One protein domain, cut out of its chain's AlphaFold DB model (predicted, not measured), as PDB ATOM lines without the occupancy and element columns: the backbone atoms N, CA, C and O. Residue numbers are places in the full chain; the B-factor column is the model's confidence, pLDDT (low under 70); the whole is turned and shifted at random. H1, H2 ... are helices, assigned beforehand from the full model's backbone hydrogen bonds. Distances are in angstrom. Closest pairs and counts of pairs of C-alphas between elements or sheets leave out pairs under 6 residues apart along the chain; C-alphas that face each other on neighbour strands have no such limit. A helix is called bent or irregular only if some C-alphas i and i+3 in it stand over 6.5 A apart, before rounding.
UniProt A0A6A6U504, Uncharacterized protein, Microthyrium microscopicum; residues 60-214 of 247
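This is residues 60 to 214 of the 247 residues of an uncharacterized protein of Microthyrium microscopicum (UniProt A0A6A6U504). H3 runs through the middle, between H1 and H2 on one side and H4, H5 and H6 on the other. H1 runs beside H3, the long H2 crosses both, H5 and H6 cross H3 nearly at right angles, and H4 folds back from its end. Residues 78 to 84 stick out. The printed part has 155 residues with six named helices, H1 to H6 in order, and no named strand: all helix, compact, radius of gyration of the C-alphas 16.3 A, spans 55 by 39 by 27 A.

H1, residues 60 to 77, touches the hub H3, residues 125 to 145, at a shallow tilt of 18 degrees, the same way; the closest C-alphas, of Leu 66 and Ala 140, are 5.1 A apart. H2, residues 85 to 110, touches H3 with residues 100 to 104 alone, at a steep tilt of 56 degrees; the closest C-alphas, of Ala 100 and Gln 132, are 5.8 A apart. H3 and H4, residues 149 to 160, form a hairpin at 30 degrees. H6, residues 194 to 212, touches H3 residues 138 to 145 alone, about perpendicular at 81 degrees; the closest C-alphas, of Gly 142 and Gly 199, are 3.5 A apart. H5, residues 164 to 178, touches H6; the closest C-alphas, of Ser 174 and Arg 200, are 5.9 A apart. Every O i to N i+4 pair is within hydrogen-bond range in H1, H3, H4, H5 and H6, and 20 of 22 in H2.

H1 begins at C-alpha 60 (-42.341, 36.885, 50.952). H2, 35.2 A long, is irregular: C-alphas 105 and 108 are 7.4 A apart. H3 measures 30.3 A. H6 ends at C-alpha 212 (-14.323, 22.366, 41.330).

The farthest C-alphas, of His 80 and Glu 118, are 55.5 A apart. The printed part has no cut. The links H2 to H3 and H5 to H6 are long. pLDDT is under 70 in 46 residues, among them 175 to 193.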
ATOM      1  N   LEU A  60     -42.124  36.656  49.515       84.69
ATOM      2  CA  LEU A  60     -42.341  36.885  50.952       84.69
ATOM      3  C   LEU A  60     -41.529  35.944  51.857       84.69
ATOM      4  O   LEU A  60     -40.928  36.421  52.807       84.69
ATOM      5  N   ALA A  61     -41.485  34.642  51.562       85.25
ATOM      6  CA  ALA A  61     -40.777  33.669  52.399       85.25
ATOM      7  C   ALA A  61     -39.275  33.987  52.546       85.25
ATOM      8  O   ALA A  61     -38.725  33.898  53.642       85.25
ATOM      9  N   ILE A  62     -38.620  34.414  51.461       83.56
ATOM     10  CA  ILE A  62     -37.197  34.777  51.481       83.56
ATOM     11  C   ILE A  62     -36.998  36.118  52.195       83.56
ATOM     12  O   ILE A  62     -36.078  36.264  52.998       83.56
ATOM     13  N   ALA A  63     -37.894  37.080  51.970       85.00
ATOM     14  CA  ALA A  63     -37.851  38.366  52.660       85.00
ATOM     15  C   ALA A  63     -38.075  38.217  54.181       85.00
ATOM     16  O   ALA A  63     -37.426  38.901  54.975       85.00
ATOM     17  N   GLU A  64     -38.969  37.313  54.595       86.25
ATOM     18  CA  GLU A  64     -39.189  36.954  55.999       86.25
ATOM     19  C   GLU A  64     -37.947  36.339  56.622       86.25
ATOM     20  O   GLU A  64     -37.546  36.777  57.699       86.25
ATOM     21  N   ARG A  65     -37.305  35.405  55.915       83.81
ATOM     22  CA  ARG A  65     -36.043  34.815  56.355       83.81
ATOM     23  C   ARG A  65     -34.973  35.881  56.571       83.81
ATOM     24  O   ARG A  65     -34.392  35.928  57.645       83.81
ATOM     25  N   LEU A  66     -34.772  36.783  55.609       83.38
ATOM     26  CA  LEU A  66     -33.832  37.901  55.751       83.38
ATOM     27  C   LEU A  66     -34.125  38.742  57.006       83.38
ATOM     28  O   LEU A  66     -33.213  39.090  57.749       83.38
ATOM     29  N   ALA A  67     -35.399  39.052  57.269       84.50
ATOM     30  CA  ALA A  67     -35.788  39.820  58.453       84.50
ATOM     31  C   ALA A  67     -35.525  39.074  59.776       84.50
ATOM     32  O   ALA A  67     -35.293  39.721  60.807       84.50
ATOM     33  N   ASP A  68     -35.591  37.742  59.749       84.75
ATOM     34  CA  ASP A  68     -35.280  36.872  60.881       84.75
ATOM     35  C   ASP A  68     -33.762  36.796  61.122       84.75
ATOM     36  O   ASP A  68     -33.346  37.019  62.260       84.75
ATOM     37  N   GLU A  69     -32.939  36.634  60.076       81.44
ATOM     38  CA  GLU A  69     -31.465  36.662  60.184       81.44
ATOM     39  C   GLU A  69     -30.965  38.005  60.744       81.44
ATOM     40  O   GLU A  69     -30.216  38.038  61.721       81.44
ATOM     41  N   GLN A  70     -31.488  39.127  60.234       80.19
ATOM     42  CA  GLN A  70     -31.227  40.467  60.786       80.19
ATOM     43  C   GLN A  70     -31.577  40.559  62.280       80.19
ATOM     44  O   GLN A  70     -30.928  41.251  63.059       80.19
ATOM     45  N   GLY A  71     -32.640  39.868  62.703       78.25
ATOM     46  CA  GLY A  71     -33.053  39.834  64.102       78.25
ATOM     47  C   GLY A  71     -32.134  39.030  65.008       78.25
ATOM     48  O   GLY A  71     -32.025  39.381  66.183       78.25
ATOM     49  N   ILE A  72     -31.508  37.980  64.484       76.88
ATOM     50  CA  ILE A  72     -30.553  37.150  65.220       76.88
ATOM     51  C   ILE A  72     -29.254  37.930  65.431       76.88
ATOM     52  O   ILE A  72     -28.809  38.037  66.573       76.88
ATOM     53  N   VAL A  73     -28.714  38.537  64.369       71.38
ATOM     54  CA  VAL A  73     -27.460  39.308  64.418       71.38
ATOM     55  C   VAL A  73     -27.566  40.477  65.401       71.38
ATOM     56  O   VAL A  73     -26.791  40.560  66.351       71.38
ATOM     57  N   GLU A  74     -28.596  41.319  65.278       72.88
ATOM     58  CA  GLU A  74     -28.774  42.461  66.192       72.88
ATOM     59  C   GLU A  74     -28.966  42.025  67.661       72.88
ATOM     60  O   GLU A  74     -28.574  42.736  68.588       72.88
ATOM     61  N   ALA A  75     -29.572  40.856  67.905       70.62
ATOM     62  CA  ALA A  75     -29.745  40.331  69.260       70.62
ATOM     63  C   ALA A  75     -28.427  39.847  69.887       70.62
ATOM     64  O   ALA A  75     -28.307  39.870  71.114       70.62
ATOM     65  N   MET A  76     -27.458  39.424  69.068       67.56
ATOM     66  CA  MET A  76     -26.103  39.094  69.516       67.56
ATOM     67  C   MET A  76     -25.316  40.358  69.887       67.56
ATOM     68  O   MET A  76     -24.575  40.348  70.867       67.56
ATOM     69  N   GLU A  77     -25.525  41.456  69.158       65.25
ATOM     70  CA  GLU A  77     -24.834  42.732  69.391       65.25
ATOM     71  C   GLU A  77     -25.427  43.545  70.553       65.25
ATOM     72  O   GLU A  77     -24.700  44.245  71.261       65.25
ATOM     73  N   GLN A  78     -26.744  43.459  70.788       63.50
ATOM     74  CA  GLN A  78     -27.425  44.191  71.862       63.50
ATOM     75  C   GLN A  78     -28.415  43.304  72.643       63.50
ATOM     76  O   GLN A  78     -29.624  43.315  72.386       63.50
ATOM     77  N   PRO A  79     -27.954  42.591  73.691       57.28
ATOM     78  CA  PRO A  79     -28.787  41.656  74.452       57.28
ATOM     79  C   PRO A  79     -29.860  42.322  75.339       57.28
ATOM     80  O   PRO A  79     -30.645  41.627  75.992       57.28
ATOM     81  N   HIS A  80     -29.921  43.657  75.418       51.41
ATOM     82  CA  HIS A  80     -30.773  44.394  76.364       51.41
ATOM     83  C   HIS A  80     -31.713  45.387  75.662       51.41
ATOM     84  O   HIS A  80     -31.607  46.598  75.816       51.41
ATOM     85  N   GLY A  81     -32.682  44.857  74.910       51.00
ATOM     86  CA  GLY A  81     -33.737  45.631  74.249       51.00
ATOM     87  C   GLY A  81     -35.131  45.069  74.527       51.00
ATOM     88  O   GLY A  81     -35.707  44.345  73.715       51.00
ATOM     89  N   GLY A  82     -35.698  45.385  75.691       56.75
ATOM     90  CA  GLY A  82     -37.073  45.027  76.038       56.75
ATOM     91  C   GLY A  82     -38.090  45.931  75.343       56.75
ATOM     92  O   GLY A  82     -38.561  46.881  75.951       56.75
ATOM     93  N   SER A  83     -38.441  45.669  74.078       53.44
ATOM     94  CA  SER A  83     -39.633  46.262  73.445       53.44
ATOM     95  C   SER A  83     -39.923  45.684  72.049       53.44
ATOM     96  O   SER A  83     -39.139  45.811  71.117       53.44
ATOM     97  N   ASN A  84     -41.122  45.108  71.905       61.62
ATOM     98  CA  ASN A  84     -41.885  44.930  70.662       61.62
ATOM     99  C   ASN A  84     -41.159  44.314  69.440       61.62
ATOM    100  O   ASN A  84     -41.278  44.817  68.319       61.62
ATOM    101  N   LYS A  85     -40.495  43.161  69.634       69.12
ATOM    102  CA  LYS A  85     -39.829  42.357  68.580       69.12
ATOM    103  C   LYS A  85     -40.659  42.204  67.291       69.12
ATOM    104  O   LYS A  85     -40.122  42.293  66.193       69.12
ATOM    105  N   SER A  86     -41.983  42.055  67.409       67.88
ATOM    106  CA  SER A  86     -42.885  41.944  66.253       67.88
ATOM    107  C   SER A  86     -42.955  43.223  65.407       67.88
ATOM    108  O   SER A  86     -42.952  43.142  64.181       67.88
ATOM    109  N   ILE A  87     -42.982  44.406  66.031       67.69
ATOM    110  CA  ILE A  87     -43.020  45.684  65.301       67.69
ATOM    111  C   ILE A  87     -41.683  45.940  64.609       67.69
ATOM    112  O   ILE A  87     -41.674  46.411  63.474       67.69
ATOM    113  N   VAL A  88     -40.570  45.623  65.276       74.50
ATOM    114  CA  VAL A  88     -39.228  45.748  64.692       74.50
ATOM    115  C   VAL A  88     -39.107  44.851  63.460       74.50
ATOM    116  O   VAL A  88     -38.803  45.354  62.382       74.50
ATOM    117  N   ARG A  89     -39.482  43.568  63.570       81.12
ATOM    118  CA  ARG A  89     -39.491  42.633  62.434       81.12
ATOM    119  C   ARG A  89     -40.329  43.144  61.258       81.12
ATOM    120  O   ARG A  89     -39.862  43.137  60.126       81.12
ATOM    121  N   ILE A  90     -41.550  43.629  61.512       74.25
ATOM    122  CA  ILE A  90     -42.422  44.172  60.451       74.25
ATOM    123  C   ILE A  90     -41.774  45.385  59.772       74.25
ATOM    124  O   ILE A  90     -41.851  45.517  58.552       74.25
ATOM    125  N   LYS A  91     -41.132  46.275  60.540       74.75
ATOM    126  CA  LYS A  91     -40.414  47.425  59.975       74.75
ATOM    127  C   LYS A  91     -39.257  46.983  59.081       74.75
ATOM    128  O   LYS A  91     -39.152  47.521  57.983       74.75
ATOM    129  N   ARG A  92     -38.450  46.007  59.516       79.81
ATOM    130  CA  ARG A  92     -37.360  45.446  58.699       79.81
ATOM    131  C   ARG A  92     -37.894  44.886  57.393       79.81
ATOM    132  O   ARG A  92     -37.466  45.295  56.327       79.81
ATOM    133  N   LEU A  93     -38.927  44.057  57.470       80.94
ATOM    134  CA  LEU A  93     -39.515  43.426  56.296       80.94
ATOM    135  C   LEU A  93     -40.077  44.440  55.284       80.94
ATOM    136  O   LEU A  93     -39.864  44.301  54.083       80.94
ATOM    137  N   LEU A  94     -40.730  45.508  55.757       77.00
ATOM    138  CA  LEU A  94     -41.164  46.613  54.892       77.00
ATOM    139  C   LEU A  94     -39.988  47.419  54.317       77.00
ATOM    140  O   LEU A  94     -40.095  47.932  53.206       77.00
ATOM    141  N   SER A  95     -38.891  47.555  55.063       79.19
ATOM    142  CA  SER A  95     -37.665  48.200  54.584       79.19
ATOM    143  C   SER A  95     -37.017  47.378  53.470       79.19
ATOM    144  O   SER A  95     -36.797  47.894  52.377       79.19
ATOM    145  N   ASN A  96     -36.824  46.079  53.707       81.81
ATOM    146  CA  ASN A  96     -36.247  45.132  52.755       81.81
ATOM    147  C   ASN A  96     -37.071  45.094  51.460       81.81
ATOM    148  O   ASN A  96     -36.514  45.159  50.370       81.81
ATOM    149  N   MET A  97     -38.403  45.094  51.578       81.25
ATOM    150  CA  MET A  97     -39.328  45.186  50.446       81.25
ATOM    151  C   MET A  97     -39.118  46.438  49.593       81.25
ATOM    152  O   MET A  97     -39.088  46.356  48.367       81.25
ATOM    153  N   ARG A  98     -38.996  47.607  50.228       77.81
ATOM    154  CA  ARG A  98     -38.763  48.870  49.511       77.81
ATOM    155  C   ARG A  98     -37.414  48.865  48.810       77.81
ATOM    156  O   ARG A  98     -37.339  49.307  47.670       77.81
ATOM    157  N   CYS A  99     -36.398  48.337  49.486       78.19
ATOM    158  CA  CYS A  99     -35.058  48.171  48.947       78.19
ATOM    159  C   CYS A  99     -35.091  47.291  47.686       78.19
ATOM    160  O   CYS A  99     -34.752  47.752  46.602       78.19
ATOM    161  N   ALA A 100     -35.643  46.079  47.781       80.62
ATOM    162  CA  ALA A 100     -35.742  45.167  46.643       80.62
ATOM    163  C   ALA A 100     -36.583  45.740  45.490       80.62
ATOM    164  O   ALA A 100     -36.232  45.560  44.328       80.62
ATOM    165  N   SER A 101     -37.675  46.453  45.794       78.44
ATOM    166  CA  SER A 101     -38.515  47.094  44.777       78.44
ATOM    167  C   SER A 101     -37.773  48.203  44.033       78.44
ATOM    168  O   SER A 101     -37.858  48.260  42.808       78.44
ATOM    169  N   ALA A 102     -37.059  49.074  44.749       76.69
ATOM    170  CA  ALA A 102     -36.283  50.145  44.134       76.69
ATOM    171  C   ALA A 102     -35.100  49.577  43.335       76.69
ATOM    172  O   ALA A 102     -34.928  49.937  42.175       76.69
ATOM    173  N   ALA A 103     -34.374  48.605  43.896       78.00
ATOM    174  CA  ALA A 103     -33.319  47.884  43.191       78.00
ATOM    175  C   ALA A 103     -33.827  47.236  41.894       78.00
ATOM    176  O   ALA A 103     -33.180  47.346  40.859       78.00
ATOM    177  N   SER A 104     -35.007  46.607  41.927       78.75
ATOM    178  CA  SER A 104     -35.584  45.994  40.730       78.75
ATOM    179  C   SER A 104     -36.023  47.022  39.689       78.75
ATOM    180  O   SER A 104     -35.837  46.787  38.504       78.75
ATOM    181  N   ALA A 105     -36.575  48.167  40.094       77.25
ATOM    182  CA  ALA A 105     -37.008  49.192  39.144       77.25
ATOM    183  C   ALA A 105     -35.825  49.797  38.371       77.25
ATOM    184  O   ALA A 105     -35.929  50.027  37.172       77.25
ATOM    185  N   GLU A 106     -34.696  49.988  39.054       74.94
ATOM    186  CA  GLU A 106     -33.492  50.615  38.498       74.94
ATOM    187  C   GLU A 106     -32.553  49.612  37.805       74.94
ATOM    188  O   GLU A 106     -31.586  50.009  37.156       74.94
ATOM    189  N   TRP A 107     -32.800  48.302  37.926       75.06
ATOM    190  CA  TRP A 107     -31.861  47.262  37.489       75.06
ATOM    191  C   TRP A 107     -31.489  47.337  36.003       75.06
ATOM    192  O   TRP A 107     -30.319  47.197  35.641       75.06
ATOM    193  N   VAL A 108     -32.484  47.567  35.139       71.50
ATOM    194  CA  VAL A 108     -32.287  47.637  33.680       71.50
ATOM    195  C   VAL A 108     -31.307  48.747  33.320       71.50
ATOM    196  O   VAL A 108     -30.407  48.543  32.501       71.50
ATOM    197  N   ASP A 109     -31.449  49.900  33.962       71.44
ATOM    198  CA  ASP A 109     -30.588  51.051  33.730       71.44
ATOM    199  C   ASP A 109     -29.224  50.875  34.394       71.44
ATOM    200  O   ASP A 109     -28.195  51.150  33.771       71.44
ATOM    201  N   PHE A 110     -29.201  50.314  35.604       68.25
ATOM    202  CA  PHE A 110     -27.995  50.012  36.372       68.25
ATOM    203  C   PHE A 110     -27.025  49.089  35.627       68.25
ATOM    204  O   PHE A 110     -25.838  49.394  35.505       68.25
ATOM    205  N   CYS A 111     -27.525  47.981  35.079       66.31
ATOM    206  CA  CYS A 111     -26.715  47.058  34.286       66.31
ATOM    207  C   CYS A 111     -26.548  47.504  32.830       66.31
ATOM    208  O   CYS A 111     -25.946  46.783  32.032       66.31
ATOM    209  N   ALA A 112     -27.088  48.675  32.471       68.00
ATOM    210  CA  ALA A 112     -27.179  49.157  31.102       68.00
ATOM    211  C   ALA A 112     -27.731  48.082  30.148       68.00
ATOM    212  O   ALA A 112     -27.288  47.959  29.004       68.00
ATOM    213  N   ILE A 113     -28.698  47.294  30.626       66.06
ATOM    214  CA  ILE A 113     -29.350  46.214  29.877       66.06
ATOM    215  C   ILE A 113     -30.009  46.773  28.615       66.06
ATOM    216  O   ILE A 113     -29.983  46.127  27.572       66.06
ATOM    217  N   HIS A 114     -30.499  48.014  28.669       65.81
ATOM    218  CA  HIS A 114     -31.028  48.734  27.509       65.81
ATOM    219  C   HIS A 114     -30.027  48.874  26.347       65.81
ATOM    220  O   HIS A 114     -30.446  49.112  25.223       65.81
ATOM    221  N   LYS A 115     -28.709  48.749  26.576       66.81
ATOM    222  CA  LYS A 115     -27.705  48.755  25.492       66.81
ATOM    223  C   LYS A 115     -27.685  47.451  24.700       66.81
ATOM    224  O   LYS A 115     -27.117  47.412  23.615       66.81
ATOM    225  N   TRP A 116     -28.267  46.404  25.272       63.62
ATOM    226  CA  TRP A 116     -28.247  45.039  24.761       63.62
ATOM    227  C   TRP A 116     -29.648  44.528  24.399       63.62
ATOM    228  O   TRP A 116     -29.760  43.476  23.783       63.62
ATOM    229  N   ARG A 117     -30.706  45.277  24.745       64.19
ATOM    230  CA  ARG A 117     -32.071  45.075  24.244       64.19
ATOM    231  C   ARG A 117     -32.420  46.131  23.210       64.19
ATOM    232  O   ARG A 117     -32.335  47.321  23.497       64.19
ATOM    233  N   GLU A 118     -32.888  45.697  22.045       62.16
ATOM    234  CA  GLU A 118     -33.330  46.605  20.981       62.16
ATOM    235  C   GLU A 118     -34.567  47.433  21.367       62.16
ATOM    236  O   GLU A 118     -34.756  48.536  20.858       62.16
ATOM    237  N   ASP A 119     -35.403  46.933  22.281       60.69
ATOM    238  CA  ASP A 119     -36.739  47.474  22.540       60.69
ATOM    239  C   ASP A 119     -36.854  48.369  23.788       60.69
ATOM    240  O   ASP A 119     -37.932  48.898  24.052       60.69
ATOM    241  N   GLN A 120     -35.768  48.567  24.551       61.28
ATOM    242  CA  GLN A 120     -35.776  49.254  25.858       61.28
ATOM    243  C   GLN A 120     -36.912  48.786  26.796       61.28
ATOM    244  O   GLN A 120     -37.317  49.523  27.700       61.28
ATOM    245  N   SER A 121     -37.449  47.577  26.590       62.28
ATOM    246  CA  SER A 121     -38.623  47.130  27.331       62.28
ATOM    247  C   SER A 121     -38.282  46.970  28.814       62.28
ATOM    248  O   SER A 121     -37.219  46.431  29.148       62.28
ATOM    249  N   PRO A 122     -39.180  47.392  29.725       68.06
ATOM    250  CA  PRO A 122     -39.006  47.131  31.146       68.06
ATOM    251  C   PRO A 122     -38.951  45.621  31.406       68.06
ATOM    252  O   PRO A 122     -39.463  44.823  30.617       68.06
ATOM    253  N   MET A 123     -38.357  45.226  32.538       74.69
ATOM    254  CA  MET A 123     -38.331  43.817  32.938       74.69
ATOM    255  C   MET A 123     -39.733  43.218  32.946       74.69
ATOM    256  O   MET A 123     -40.689  43.824  33.444       74.69
ATOM    257  N   THR A 124     -39.843  41.982  32.464       77.31
ATOM    258  CA  THR A 124     -41.082  41.222  32.625       77.31
ATOM    259  C   THR A 124     -41.350  40.957  34.110       77.31
ATOM    260  O   THR A 124     -40.445  40.963  34.950       77.31
ATOM    261  N   SER A 125     -42.607  40.680  34.477       78.31
ATOM    262  CA  SER A 125     -42.935  40.343  35.871       78.31
ATOM    263  C   SER A 125     -42.158  39.117  36.370       78.31
ATOM    264  O   SER A 125     -41.787  39.072  37.539       78.31
ATOM    265  N   SER A 126     -41.870  38.150  35.490       77.44
ATOM    266  CA  SER A 126     -41.060  36.969  35.816       77.44
ATOM    267  C   SER A 126     -39.601  37.335  36.115       77.44
ATOM    268  O   SER A 126     -39.058  36.934  37.144       77.44
ATOM    269  N   GLU A 127     -38.979  38.163  35.270       76.62
ATOM    270  CA  GLU A 127     -37.613  38.669  35.481       76.62
ATOM    271  C   GLU A 127     -37.490  39.433  36.798       76.62
ATOM    272  O   GLU A 127     -36.573  39.182  37.580       76.62
ATOM    273  N   MET A 128     -38.458  40.304  37.087       81.19
ATOM    274  CA  MET A 128     -38.480  41.073  38.328       81.19
ATOM    275  C   MET A 128     -38.592  40.171  39.566       81.19
ATOM    276  O   MET A 128     -37.905  40.407  40.561       81.19
ATOM    277  N   LEU A 129     -39.408  39.113  39.510       81.25
ATOM    278  CA  LEU A 129     -39.513  38.139  40.600       81.25
ATOM    279  C   LEU A 129     -38.192  37.401  40.837       81.25
ATOM    280  O   LEU A 129     -37.785  37.240  41.989       81.25
ATOM    281  N   ARG A 130     -37.507  36.979  39.770       80.56
ATOM    282  CA  ARG A 130     -36.212  36.288  39.867       80.56
ATOM    283  C   ARG A 130     -35.113  37.210  40.385       80.56
ATOM    284  O   ARG A 130     -34.368  36.816  41.279       80.56
ATOM    285  N   PHE A 131     -35.091  38.461  39.924       84.31
ATOM    286  CA  PHE A 131     -34.200  39.492  40.455       84.31
ATOM    287  C   PHE A 131     -34.389  39.658  41.959       84.31
ATOM    288  O   PHE A 131     -33.430  39.557  42.718       84.31
ATOM    289  N   GLN A 132     -35.628  39.866  42.409       85.06
ATOM    290  CA  GLN A 132     -35.912  40.084  43.827       85.06
ATOM    291  C   GLN A 132     -35.541  38.855  44.666       85.06
ATOM    292  O   GLN A 132     -35.046  39.005  45.780       85.06
ATOM    293  N   HIS A 133     -35.737  37.647  44.130       86.88
ATOM    294  CA  HIS A 133     -35.322  36.409  44.784       86.88
ATOM    295  C   HIS A 133     -33.802  36.351  44.990       86.88
ATOM    296  O   HIS A 133     -33.344  36.136  46.115       86.88
ATOM    297  N   ALA A 134     -33.025  36.573  43.925       85.75
ATOM    298  CA  ALA A 134     -31.565  36.583  43.987       85.75
ATOM    299  C   ALA A 134     -31.053  37.696  44.913       85.75
ATOM    300  O   ALA A 134     -30.232  37.436  45.791       85.75
ATOM    301  N   PHE A 135     -31.621  38.899  44.800       86.19
ATOM    302  CA  PHE A 135     -31.291  40.048  45.638       86.19
ATOM    303  C   PHE A 135     -31.458  39.743  47.135       86.19
ATOM    304  O   PHE A 135     -30.516  39.919  47.908       86.19
ATOM    305  N   TYR A 136     -32.621  39.232  47.562       86.81
ATOM    306  CA  TYR A 136     -32.821  38.879  48.973       86.81
ATOM    307  C   TYR A 136     -31.892  37.758  49.434       86.81
ATOM    308  O   TYR A 136     -31.451  37.764  50.581       86.81
ATOM    309  N   SER A 137     -31.610  36.797  48.556       87.69
ATOM    310  CA  SER A 137     -30.765  35.650  48.878       87.69
ATOM    311  C   SER A 137     -29.317  36.072  49.120       87.69
ATOM    312  O   SER A 137     -28.761  35.718  50.157       87.69
ATOM    313  N   VAL A 138     -28.736  36.893  48.235       87.19
ATOM    314  CA  VAL A 138     -27.390  37.468  48.429       87.19
ATOM    315  C   VAL A 138     -27.335  38.281  49.715       87.19
ATOM    316  O   VAL A 138     -26.393  38.141  50.493       87.19
ATOM    317  N   TRP A 139     -28.368  39.082  49.986       86.00
ATOM    318  CA  TRP A 139     -28.402  39.892  51.197       86.00
ATOM    319  C   TRP A 139     -28.456  39.040  52.471       86.00
ATOM    320  O   TRP A 139     -27.745  39.321  53.432       86.00
ATOM    321  N   ALA A 140     -29.251  37.966  52.472       85.19
ATOM    322  CA  ALA A 140     -29.330  37.038  53.598       85.19
ATOM    323  C   ALA A 140     -27.998  36.312  53.829       85.19
ATOM    324  O   ALA A 140     -27.554  36.222  54.968       85.19
ATOM    325  N   ILE A 141     -27.336  35.851  52.759       87.62
ATOM    326  CA  ILE A 141     -25.987  35.261  52.835       87.62
ATOM    327  C   ILE A 141     -25.008  36.266  53.446       87.62
ATOM    328  O   ILE A 141     -24.206  35.898  54.298       87.62
ATOM    329  N   GLY A 142     -25.113  37.534  53.045       85.88
ATOM    330  CA  GLY A 142     -24.351  38.639  53.610       85.88
ATOM    331  C   GLY A 142     -24.498  38.759  55.119       85.88
ATOM    332  O   GLY A 142     -23.503  38.683  55.828       85.88
ATOM    333  N   PHE A 143     -25.738  38.850  55.606       81.75
ATOM    334  CA  PHE A 143     -26.020  38.923  57.043       81.75
ATOM    335  C   PHE A 143     -25.518  37.710  57.820       81.75
ATOM    336  O   PHE A 143     -25.026  37.866  58.934       81.75
ATOM    337  N   ILE A 144     -25.634  36.509  57.246       83.50
ATOM    338  CA  ILE A 144     -25.087  35.306  57.872       83.50
ATOM    339  C   ILE A 144     -23.559  35.417  57.912       83.50
ATOM    340  O   ILE A 144     -22.971  35.187  58.950       83.50
ATOM    341  N   GLY A 145     -22.892  35.823  56.832       81.50
ATOM    342  CA  GLY A 145     -21.428  35.806  56.757       81.50
ATOM    343  C   GLY A 145     -20.692  36.962  57.447       81.50
ATOM    344  O   GLY A 145     -19.465  36.906  57.528       81.50
ATOM    345  N   HIS A 146     -21.385  38.016  57.889       74.62
ATOM    346  CA  HIS A 146     -20.755  39.302  58.225       74.62
ATOM    347  C   HIS A 146     -20.091  39.364  59.620       74.62
ATOM    348  O   HIS A 146     -19.201  40.187  59.829       74.62
ATOM    349  N   SER A 147     -20.441  38.478  60.560       68.44
ATOM    350  CA  SER A 147     -20.092  38.675  61.982       68.44
ATOM    351  C   SER A 147     -18.849  37.922  62.481       68.44
ATOM    352  O   SER A 147     -18.113  38.431  63.331       68.44
ATOM    353  N   SER A 148     -18.569  36.713  61.989       73.56
ATOM    354  CA  SER A 148     -17.408  35.922  62.421       73.56
ATOM    355  C   SER A 148     -16.981  34.897  61.372       73.56
ATOM    356  O   SER A 148     -17.707  34.606  60.422       73.56
ATOM    357  N   ARG A 149     -15.797  34.295  61.559       75.19
ATOM    358  CA  ARG A 149     -15.334  33.197  60.695       75.19
ATOM    359  C   ARG A 149     -16.298  32.004  60.713       75.19
ATOM    360  O   ARG A 149     -16.555  31.433  59.663       75.19
ATOM    361  N   GLU A 150     -16.848  31.666  61.877       79.50
ATOM    362  CA  GLU A 150     -17.832  30.586  62.006       79.50
ATOM    363  C   GLU A 150     -19.138  30.916  61.280       79.50
ATOM    364  O   GLU A 150     -19.760  30.033  60.694       79.50
ATOM    365  N   ASP A 151     -19.562  32.183  61.291       81.06
ATOM    366  CA  ASP A 151     -20.762  32.584  60.558       81.06
ATOM    367  C   ASP A 151     -20.516  32.599  59.039       81.06
ATOM    368  O   ASP A 151     -21.403  32.255  58.258       81.06
ATOM    369  N   ARG A 152     -19.283  32.884  58.601       83.38
ATOM    370  CA  ARG A 152     -18.878  32.744  57.195       83.38
ATOM    371  C   ARG A 152     -18.881  31.290  56.723       83.38
ATOM    372  O   ARG A 152     -19.334  31.031  55.611       83.38
ATOM    373  N   ASP A 153     -18.436  30.351  57.555       83.50
ATOM    374  CA  ASP A 153     -18.528  28.918  57.250       83.50
ATOM    375  C   ASP A 153     -20.001  28.475  57.153       83.50
ATOM    376  O   ASP A 153     -20.380  27.814  56.188       83.50
ATOM    377  N   ARG A 154     -20.872  28.953  58.056       84.25
ATOM    378  CA  ARG A 154     -22.330  28.729  57.964       84.25
ATOM    379  C   ARG A 154     -22.948  29.340  56.707       84.25
ATOM    380  O   ARG A 154     -23.839  28.743  56.107       84.25
ATOM    381  N   ALA A 155     -22.491  30.519  56.291       85.06
ATOM    382  CA  ALA A 155     -22.940  31.142  55.050       85.06
ATOM    383  C   ALA A 155     -22.523  30.314  53.823       85.06
ATOM    384  O   ALA A 155     -23.299  30.200  52.877       85.06
ATOM    385  N   LEU A 156     -21.332  29.705  53.846       84.69
ATOM    386  CA  LEU A 156     -20.872  28.796  52.794       84.69
ATOM    387  C   LEU A 156     -21.670  27.490  52.771       84.69
ATOM    388  O   LEU A 156     -22.090  27.086  51.693       84.69
ATOM    389  N   GLU A 157     -21.938  26.871  53.923       86.00
ATOM    390  CA  GLU A 157     -22.820  25.694  54.019       86.00
ATOM    391  C   GLU A 157     -24.209  26.005  53.452       86.00
ATOM    392  O   GLU A 157     -24.748  25.265  52.633       86.00
ATOM    393  N   TYR A 158     -24.747  27.167  53.809       84.50
ATOM    394  CA  TYR A 158     -26.032  27.637  53.318       84.50
ATOM    395  C   TYR A 158     -26.073  27.874  51.799       84.50
ATOM    396  O   TYR A 158     -27.130  27.740  51.174       84.50
ATOM    397  N   VAL A 159     -24.941  28.247  51.201       85.81
ATOM    398  CA  VAL A 159     -24.777  28.347  49.745       85.81
ATOM    399  C   VAL A 159     -24.602  26.961  49.120       85.81
ATOM    400  O   VAL A 159     -25.172  26.701  48.066       85.81
ATOM    401  N   ASP A 160     -23.887  26.047  49.772       82.81
ATOM    402  CA  ASP A 160     -23.677  24.673  49.301       82.81
ATOM    403  C   ASP A 160     -24.967  23.836  49.270       82.81
ATOM    404  O   ASP A 160     -25.088  22.931  48.446       82.81
ATOM    405  N   GLU A 161     -25.944  24.148  50.126       83.44
ATOM    406  CA  GLU A 161     -27.275  23.520  50.142       83.44
ATOM    407  C   GLU A 161     -28.188  23.967  48.985       83.44
ATOM    408  O   GLU A 161     -29.316  23.483  48.848       83.44
ATOM    409  N   ARG A 162     -27.740  24.914  48.156       82.12
ATOM    410  CA  ARG A 162     -28.551  25.471  47.074       82.12
ATOM    411  C   ARG A 162     -28.633  24.538  45.886       82.12
ATOM    412  O   ARG A 162     -27.649  23.935  45.467       82.12
ATOM    413  N   SER A 163     -29.821  24.494  45.285       77.69
ATOM    414  CA  SER A 163     -29.986  23.797  44.011       77.69
ATOM    415  C   SER A 163     -29.068  24.422  42.949       77.69
ATOM    416  O   SER A 163     -28.808  25.632  43.001       77.69
ATOM    417  N   PRO A 164     -28.628  23.653  41.937       71.88
ATOM    418  CA  PRO A 164     -27.846  24.186  40.821       71.88
ATOM    419  C   PRO A 164     -28.468  25.454  40.229       71.88
ATOM    420  O   PRO A 164     -27.793  26.463  40.039       71.88
ATOM    421  N   ARG A 165     -29.790  25.433  40.029       71.62
ATOM    422  CA  ARG A 165     -30.575  26.557  39.508       71.62
ATOM    423  C   ARG A 165     -30.420  27.827  40.341       71.62
ATOM    424  O   ARG A 165     -30.241  28.911  39.790       71.62
ATOM    425  N   GLU A 166     -30.505  27.697  41.661       76.75
ATOM    426  CA  GLU A 166     -30.303  28.823  42.570       76.75
ATOM    427  C   GLU A 166     -28.851  29.310  42.522       76.75
ATOM    428  O   GLU A 166     -28.631  30.516  42.459       76.75
ATOM    429  N   MET A 167     -27.870  28.405  42.458       80.50
ATOM    430  CA  MET A 167     -26.455  28.777  42.352       80.50
ATOM    431  C   MET A 167     -26.129  29.559  41.084       80.50
ATOM    432  O   MET A 167     -25.436  30.576  41.160       80.50
ATOM    433  N   PHE A 168     -26.660  29.148  39.932       75.00
ATOM    434  CA  PHE A 168     -26.483  29.914  38.702       75.00
ATOM    435  C   PHE A 168     -27.133  31.298  38.799       75.00
ATOM    436  O   PHE A 168     -26.508  32.290  38.432       75.00
ATOM    437  N   SER A 169     -28.357  31.376  39.332       78.62
ATOM    438  CA  SER A 169     -29.065  32.644  39.541       78.62
ATOM    439  C   SER A 169     -28.264  33.593  40.444       78.62
ATOM    440  O   SER A 169     -28.097  34.769  40.120       78.62
ATOM    441  N   LEU A 170     -27.701  33.089  41.545       82.81
ATOM    442  CA  LEU A 170     -26.867  33.879  42.453       82.81
ATOM    443  C   LEU A 170     -25.554  34.330  41.803       82.81
ATOM    444  O   LEU A 170     -25.162  35.485  41.979       82.81
ATOM    445  N   ASN A 171     -24.887  33.454  41.043       80.00
ATOM    446  CA  ASN A 171     -23.649  33.803  40.347       80.00
ATOM    447  C   ASN A 171     -23.889  34.858  39.261       80.00
ATOM    448  O   ASN A 171     -23.216  35.883  39.261       80.00
ATOM    449  N   GLU A 172     -24.876  34.641  38.384       76.12
ATOM    450  CA  GLU A 172     -25.258  35.597  37.337       76.12
ATOM    451  C   GLU A 172     -25.545  36.968  37.967       76.12
ATOM    452  O   GLU A 172     -24.976  37.985  37.578       76.12
ATOM    453  N   PHE A 173     -26.334  36.999  39.037       77.06
ATOM    454  CA  PHE A 173     -26.623  38.228  39.761       77.06
ATOM    455  C   PHE A 173     -25.368  38.902  40.368       77.06
ATOM    456  O   PHE A 173     -25.211  40.128  40.285       77.06
ATOM    457  N   SER A 174     -24.435  38.133  40.938       72.38
ATOM    458  CA  SER A 174     -23.168  38.665  41.469       72.38
ATOM    459  C   SER A 174     -22.237  39.197  40.368       72.38
ATOM    460  O   SER A 174     -21.590  40.231  40.557       72.38
ATOM    461  N   ASP A 175     -22.203  38.554  39.202       67.69
ATOM    462  CA  ASP A 175     -21.401  38.983  38.052       67.69
ATOM    463  C   ASP A 175     -21.943  40.288  37.455       67.69
ATOM    464  O   ASP A 175     -21.192  41.224  37.182       67.69
ATOM    465  N   TRP A 176     -23.262  40.426  37.327       65.00
ATOM    466  CA  TRP A 176     -23.865  41.641  36.772       65.00
ATOM    467  C   TRP A 176     -23.716  42.865  37.681       65.00
ATOM    468  O   TRP A 176     -23.526  43.984  37.200       65.00
ATOM    469  N   THR A 177     -23.685  42.658  38.998       64.75
ATOM    470  CA  THR A 177     -23.370  43.731  39.954       64.75
ATOM    471  C   THR A 177     -21.892  44.145  39.927       64.75
ATOM    472  O   THR A 177     -21.560  45.236  40.390       64.75
ATOM    473  N   PHE A 178     -20.988  43.347  39.337       55.84
ATOM    474  CA  PHE A 178     -19.576  43.712  39.126       55.84
ATOM    475  C   PHE A 178     -19.388  44.774  38.030       55.84
ATOM    476  O   PHE A 178     -18.479  45.598  38.121       55.84
ATOM    477  N   PHE A 179     -20.267  44.815  37.024       48.03
ATOM    478  CA  PHE A 179     -20.188  45.791  35.925       48.03
ATOM    479  C   PHE A 179     -20.646  47.207  36.309       48.03
ATOM    480  O   PHE A 179     -20.536  48.142  35.512       48.03
ATOM    481  N   SER A 180     -21.090  47.400  37.551       48.91
ATOM    482  CA  SER A 180     -21.498  48.696  38.077       48.91
ATOM    483  C   SER A 180     -20.312  49.510  38.597       48.91
ATOM    484  O   SER A 180     -19.945  49.494  39.765       48.91
ATOM    485  N   LYS A 181     -19.681  50.272  37.706       42.72
ATOM    486  CA  LYS A 181     -18.694  51.295  38.101       42.72
ATOM    487  C   LYS A 181     -19.331  52.582  38.648       42.72
ATOM    488  O   LYS A 181     -18.604  53.529  38.922       42.72
ATOM    489  N   ASN A 182     -20.657  52.635  38.791       39.50
ATOM    490  CA  ASN A 182     -21.375  53.835  39.206       39.50
ATOM    491  C   ASN A 182     -21.851  53.715  40.649       39.50
ATOM    492  O   ASN A 182     -22.566  52.788  41.022       39.50
ATOM    493  N   GLU A 183     -21.428  54.682  41.448       43.06
ATOM    494  CA  GLU A 183     -21.794  54.825  42.844       43.06
ATOM    495  C   GLU A 183     -23.308  55.044  42.975       43.06
ATOM    496  O   GLU A 183     -23.881  55.918  42.331       43.06
ATOM    497  N   PHE A 184     -23.941  54.223  43.815       48.78
ATOM    498  CA  PHE A 184     -25.371  54.158  44.150       48.78
ATOM    499  C   PHE A 184     -25.961  55.430  44.811       48.78
ATOM    500  O   PHE A 184     -26.871  55.349  45.631       48.78
ATOM    501  N   GLU A 185     -25.446  56.620  44.511       40.72
ATOM    502  CA  GLU A 185     -25.623  57.802  45.361       40.72
ATOM    503  C   GLU A 185     -27.010  58.485  45.438       40.72
ATOM    504  O   GLU A 185     -27.109  59.431  46.217       40.72
ATOM    505  N   PRO A 186     -28.119  58.050  44.799       41.66
ATOM    506  CA  PRO A 186     -29.415  58.653  45.132       41.66
ATOM    507  C   PRO A 186     -30.462  57.709  45.727       41.66
ATOM    508  O   PRO A 186     -31.531  58.181  46.121       41.66
ATOM    509  N   VAL A 187     -30.213  56.406  45.840       41.59
ATOM    510  CA  VAL A 187     -31.227  55.474  46.354       41.59
ATOM    511  C   VAL A 187     -30.630  54.797  47.569       41.59
ATOM    512  O   VAL A 187     -29.572  54.209  47.437       41.59
ATOM    513  N   ASN A 188     -31.272  54.906  48.738       44.44
ATOM    514  CA  ASN A 188     -30.900  54.266  50.017       44.44
ATOM    515  C   ASN A 188     -30.887  52.718  49.934       44.44
ATOM    516  O   ASN A 188     -31.572  52.029  50.691       44.44
ATOM    517  N   LEU A 189     -30.186  52.181  48.950       47.62
ATOM    518  CA  LEU A 189     -29.924  50.795  48.665       47.62
ATOM    519  C   LEU A 189     -28.488  50.596  49.119       47.62
ATOM    520  O   LEU A 189     -27.558  51.092  48.482       47.62
ATOM    521  N   ASP A 190     -28.313  49.937  50.256       51.00
ATOM    522  CA  ASP A 190     -27.003  49.778  50.877       51.00
ATOM    523  C   ASP A 190     -26.212  48.655  50.185       51.00
ATOM    524  O   ASP A 190     -25.830  47.647  50.757       51.00
ATOM    525  N   PHE A 191     -26.012  48.791  48.875       51.06
ATOM    526  CA  PHE A 191     -25.150  47.908  48.088       51.06
ATOM    527  C   PHE A 191     -23.661  48.133  48.380       51.06
ATOM    528  O   PHE A 191     -22.815  47.390  47.883       51.06
ATOM    529  N   LYS A 192     -23.353  49.188  49.142       50.31
ATOM    530  CA  LYS A 192     -22.041  49.463  49.727       50.31
ATOM    531  C   LYS A 192     -21.936  48.920  51.164       50.31
ATOM    532  O   LYS A 192     -20.878  49.071  51.762       50.31
ATOM    533  N   ASP A 193     -22.992  48.290  51.693       69.88
ATOM    534  CA  ASP A 193     -22.977  47.617  52.991       69.88
ATOM    535  C   ASP A 193     -21.950  46.483  52.954       69.88
ATOM    536  O   ASP A 193     -21.884  45.696  51.998       69.88
ATOM    537  N   ASP A 194     -21.182  46.359  54.027       74.38
ATOM    538  CA  ASP A 194     -20.274  45.242  54.231       74.38
ATOM    539  C   ASP A 194     -21.024  43.898  54.177       74.38
ATOM    540  O   ASP A 194     -20.468  42.905  53.693       74.38
ATOM    541  N   ASN A 195     -22.307  43.861  54.566       78.50
ATOM    542  CA  ASN A 195     -23.168  42.689  54.378       78.50
ATOM    543  C   ASN A 195     -23.292  42.320  52.897       78.50
ATOM    544  O   ASN A 195     -23.158  41.156  52.525       78.50
ATOM    545  N   TRP A 196     -23.531  43.302  52.026       80.69
ATOM    546  CA  TRP A 196     -23.687  43.054  50.596       80.69
ATOM    547  C   TRP A 196     -22.397  42.526  49.968       80.69
ATOM    548  O   TRP A 196     -22.412  41.529  49.238       80.69
ATOM    549  N   HIS A 197     -21.271  43.164  50.292       82.19
ATOM    550  CA  HIS A 197     -19.951  42.725  49.848       82.19
ATOM    551  C   HIS A 197     -19.638  41.304  50.323       82.19
ATOM    552  O   HIS A 197     -19.236  40.464  49.513       82.19
ATOM    553  N   THR A 198     -19.909  41.013  51.596       85.69
ATOM    554  CA  THR A 198     -19.736  39.679  52.180       85.69
ATOM    555  C   THR A 198     -20.596  38.644  51.459       85.69
ATOM    556  O   THR A 198     -20.097  37.593  51.064       85.69
ATOM    557  N   GLY A 199     -21.874  38.950  51.217       87.06
ATOM    558  CA  GLY A 199     -22.795  38.045  50.529       87.06
ATOM    559  C   GLY A 199     -22.307  37.680  49.130       87.06
ATOM    560  O   GLY A 199     -22.271  36.504  48.765       87.06
ATOM    561  N   ARG A 200     -21.854  38.676  48.361       86.88
ATOM    562  CA  ARG A 200     -21.278  38.459  47.025       86.88
ATOM    563  C   ARG A 200     -20.007  37.620  47.058       86.88
ATOM    564  O   ARG A 200     -19.837  36.742  46.214       86.88
ATOM    565  N   GLU A 201     -19.121  37.890  48.012       87.12
ATOM    566  CA  GLU A 201     -17.869  37.151  48.165       87.12
ATOM    567  C   GLU A 201     -18.135  35.675  48.493       87.12
ATOM    568  O   GLU A 201     -17.584  34.786  47.841       87.12
ATOM    569  N   VAL A 202     -19.040  35.404  49.438       87.81
ATOM    570  CA  VAL A 202     -19.444  34.043  49.817       87.81
ATOM    571  C   VAL A 202     -20.092  33.311  48.639       87.81
ATOM    572  O   VAL A 202     -19.741  32.161  48.376       87.81
ATOM    573  N   VAL A 203     -20.964  33.971  47.866       88.25
ATOM    574  CA  VAL A 203     -21.532  33.398  46.630       88.25
ATOM    575  C   VAL A 203     -20.434  33.055  45.622       88.25
ATOM    576  O   VAL A 203     -20.430  31.954  45.074       88.25
ATOM    577  N   SER A 204     -19.470  33.954  45.403       86.44
ATOM    578  CA  SER A 204     -18.346  33.716  44.487       86.44
ATOM    579  C   SER A 204     -17.470  32.538  44.930       86.44
ATOM    580  O   SER A 204     -16.982  31.765  44.096       86.44
ATOM    581  N   MET A 205     -17.253  32.389  46.239       86.81
ATOM    582  CA  MET A 205     -16.536  31.249  46.807       86.81
ATOM    583  C   MET A 205     -17.315  29.947  46.608       86.81
ATOM    584  O   MET A 205     -16.752  28.983  46.088       86.81
ATOM    585  N   GLY A 206     -18.606  29.932  46.953       85.75
ATOM    586  CA  GLY A 206     -19.481  28.775  46.754       85.75
ATOM    587  C   GLY A 206     -19.547  28.350  45.287       85.75
ATOM    588  O   GLY A 206     -19.389  27.175  44.970       85.75
ATOM    589  N   TRP A 207     -19.645  29.310  44.364       84.50
ATOM    590  CA  TRP A 207     -19.597  29.047  42.925       84.50
ATOM    591  C   TRP A 207     -18.273  28.412  42.474       84.50
ATOM    592  O   TRP A 207     -18.252  27.473  41.676       84.50
ATOM    593  N   SER A 208     -17.147  28.893  43.001       84.12
ATOM    594  CA  SER A 208     -15.829  28.327  42.692       84.12
ATOM    595  C   SER A 208     -15.703  26.884  43.184       84.12
ATOM    596  O   SER A 208     -15.228  26.023  42.439       84.12
ATOM    597  N   SER A 209     -16.195  26.602  44.394       83.50
ATOM    598  CA  SER A 209     -16.287  25.244  44.946       83.50
ATOM    599  C   SER A 209     -17.206  24.347  44.116       83.50
ATOM    600  O   SER A 209     -16.855  23.202  43.834       83.50
ATOM    601  N   TYR A 210     -18.350  24.872  43.672       80.50
ATOM    602  CA  TYR A 210     -19.303  24.160  42.825       80.50
ATOM    603  C   TYR A 210     -18.663  23.714  41.500       80.50
ATOM    604  O   TYR A 210     -18.720  22.533  41.153       80.50
ATOM    605  N   LYS A 211     -17.937  24.612  40.815       77.94
ATOM    606  CA  LYS A 211     -17.171  24.274  39.597       77.94
ATOM    607  C   LYS A 211     -16.099  23.212  39.853       77.94
ATOM    608  O   LYS A 211     -15.957  22.271  39.075       77.94
ATOM    609  N   ALA A 212     -15.374  23.319  40.969       81.06
ATOM    610  CA  ALA A 212     -14.323  22.366  41.330       81.06
ATOM    611  C   ALA A 212     -14.844  20.933  41.568       81.06
ATOM    612  O   ALA A 212     -14.083  19.978  41.420       81.06
ATOM    613  N   ARG A 213     -16.139  20.757  41.877       79.06
ATOM    614  CA  ARG A 213     -16.799  19.441  42.008       79.06
ATOM    615  C   ARG A 213     -17.098  18.761  40.661       79.06
ATOM    616  O   ARG A 213     -17.735  17.712  40.641       79.06
ATOM    617  N   GLY A 214     -16.632  19.319  39.543       68.19
ATOM    618  CA  GLY A 214     -16.798  18.732  38.211       68.19
ATOM    619  C   GLY A 214     -18.096  19.131  37.512       68.19
ATOM    620  O   GLY A 214     -18.435  18.556  36.479       68.19
TER     621      GLY A 214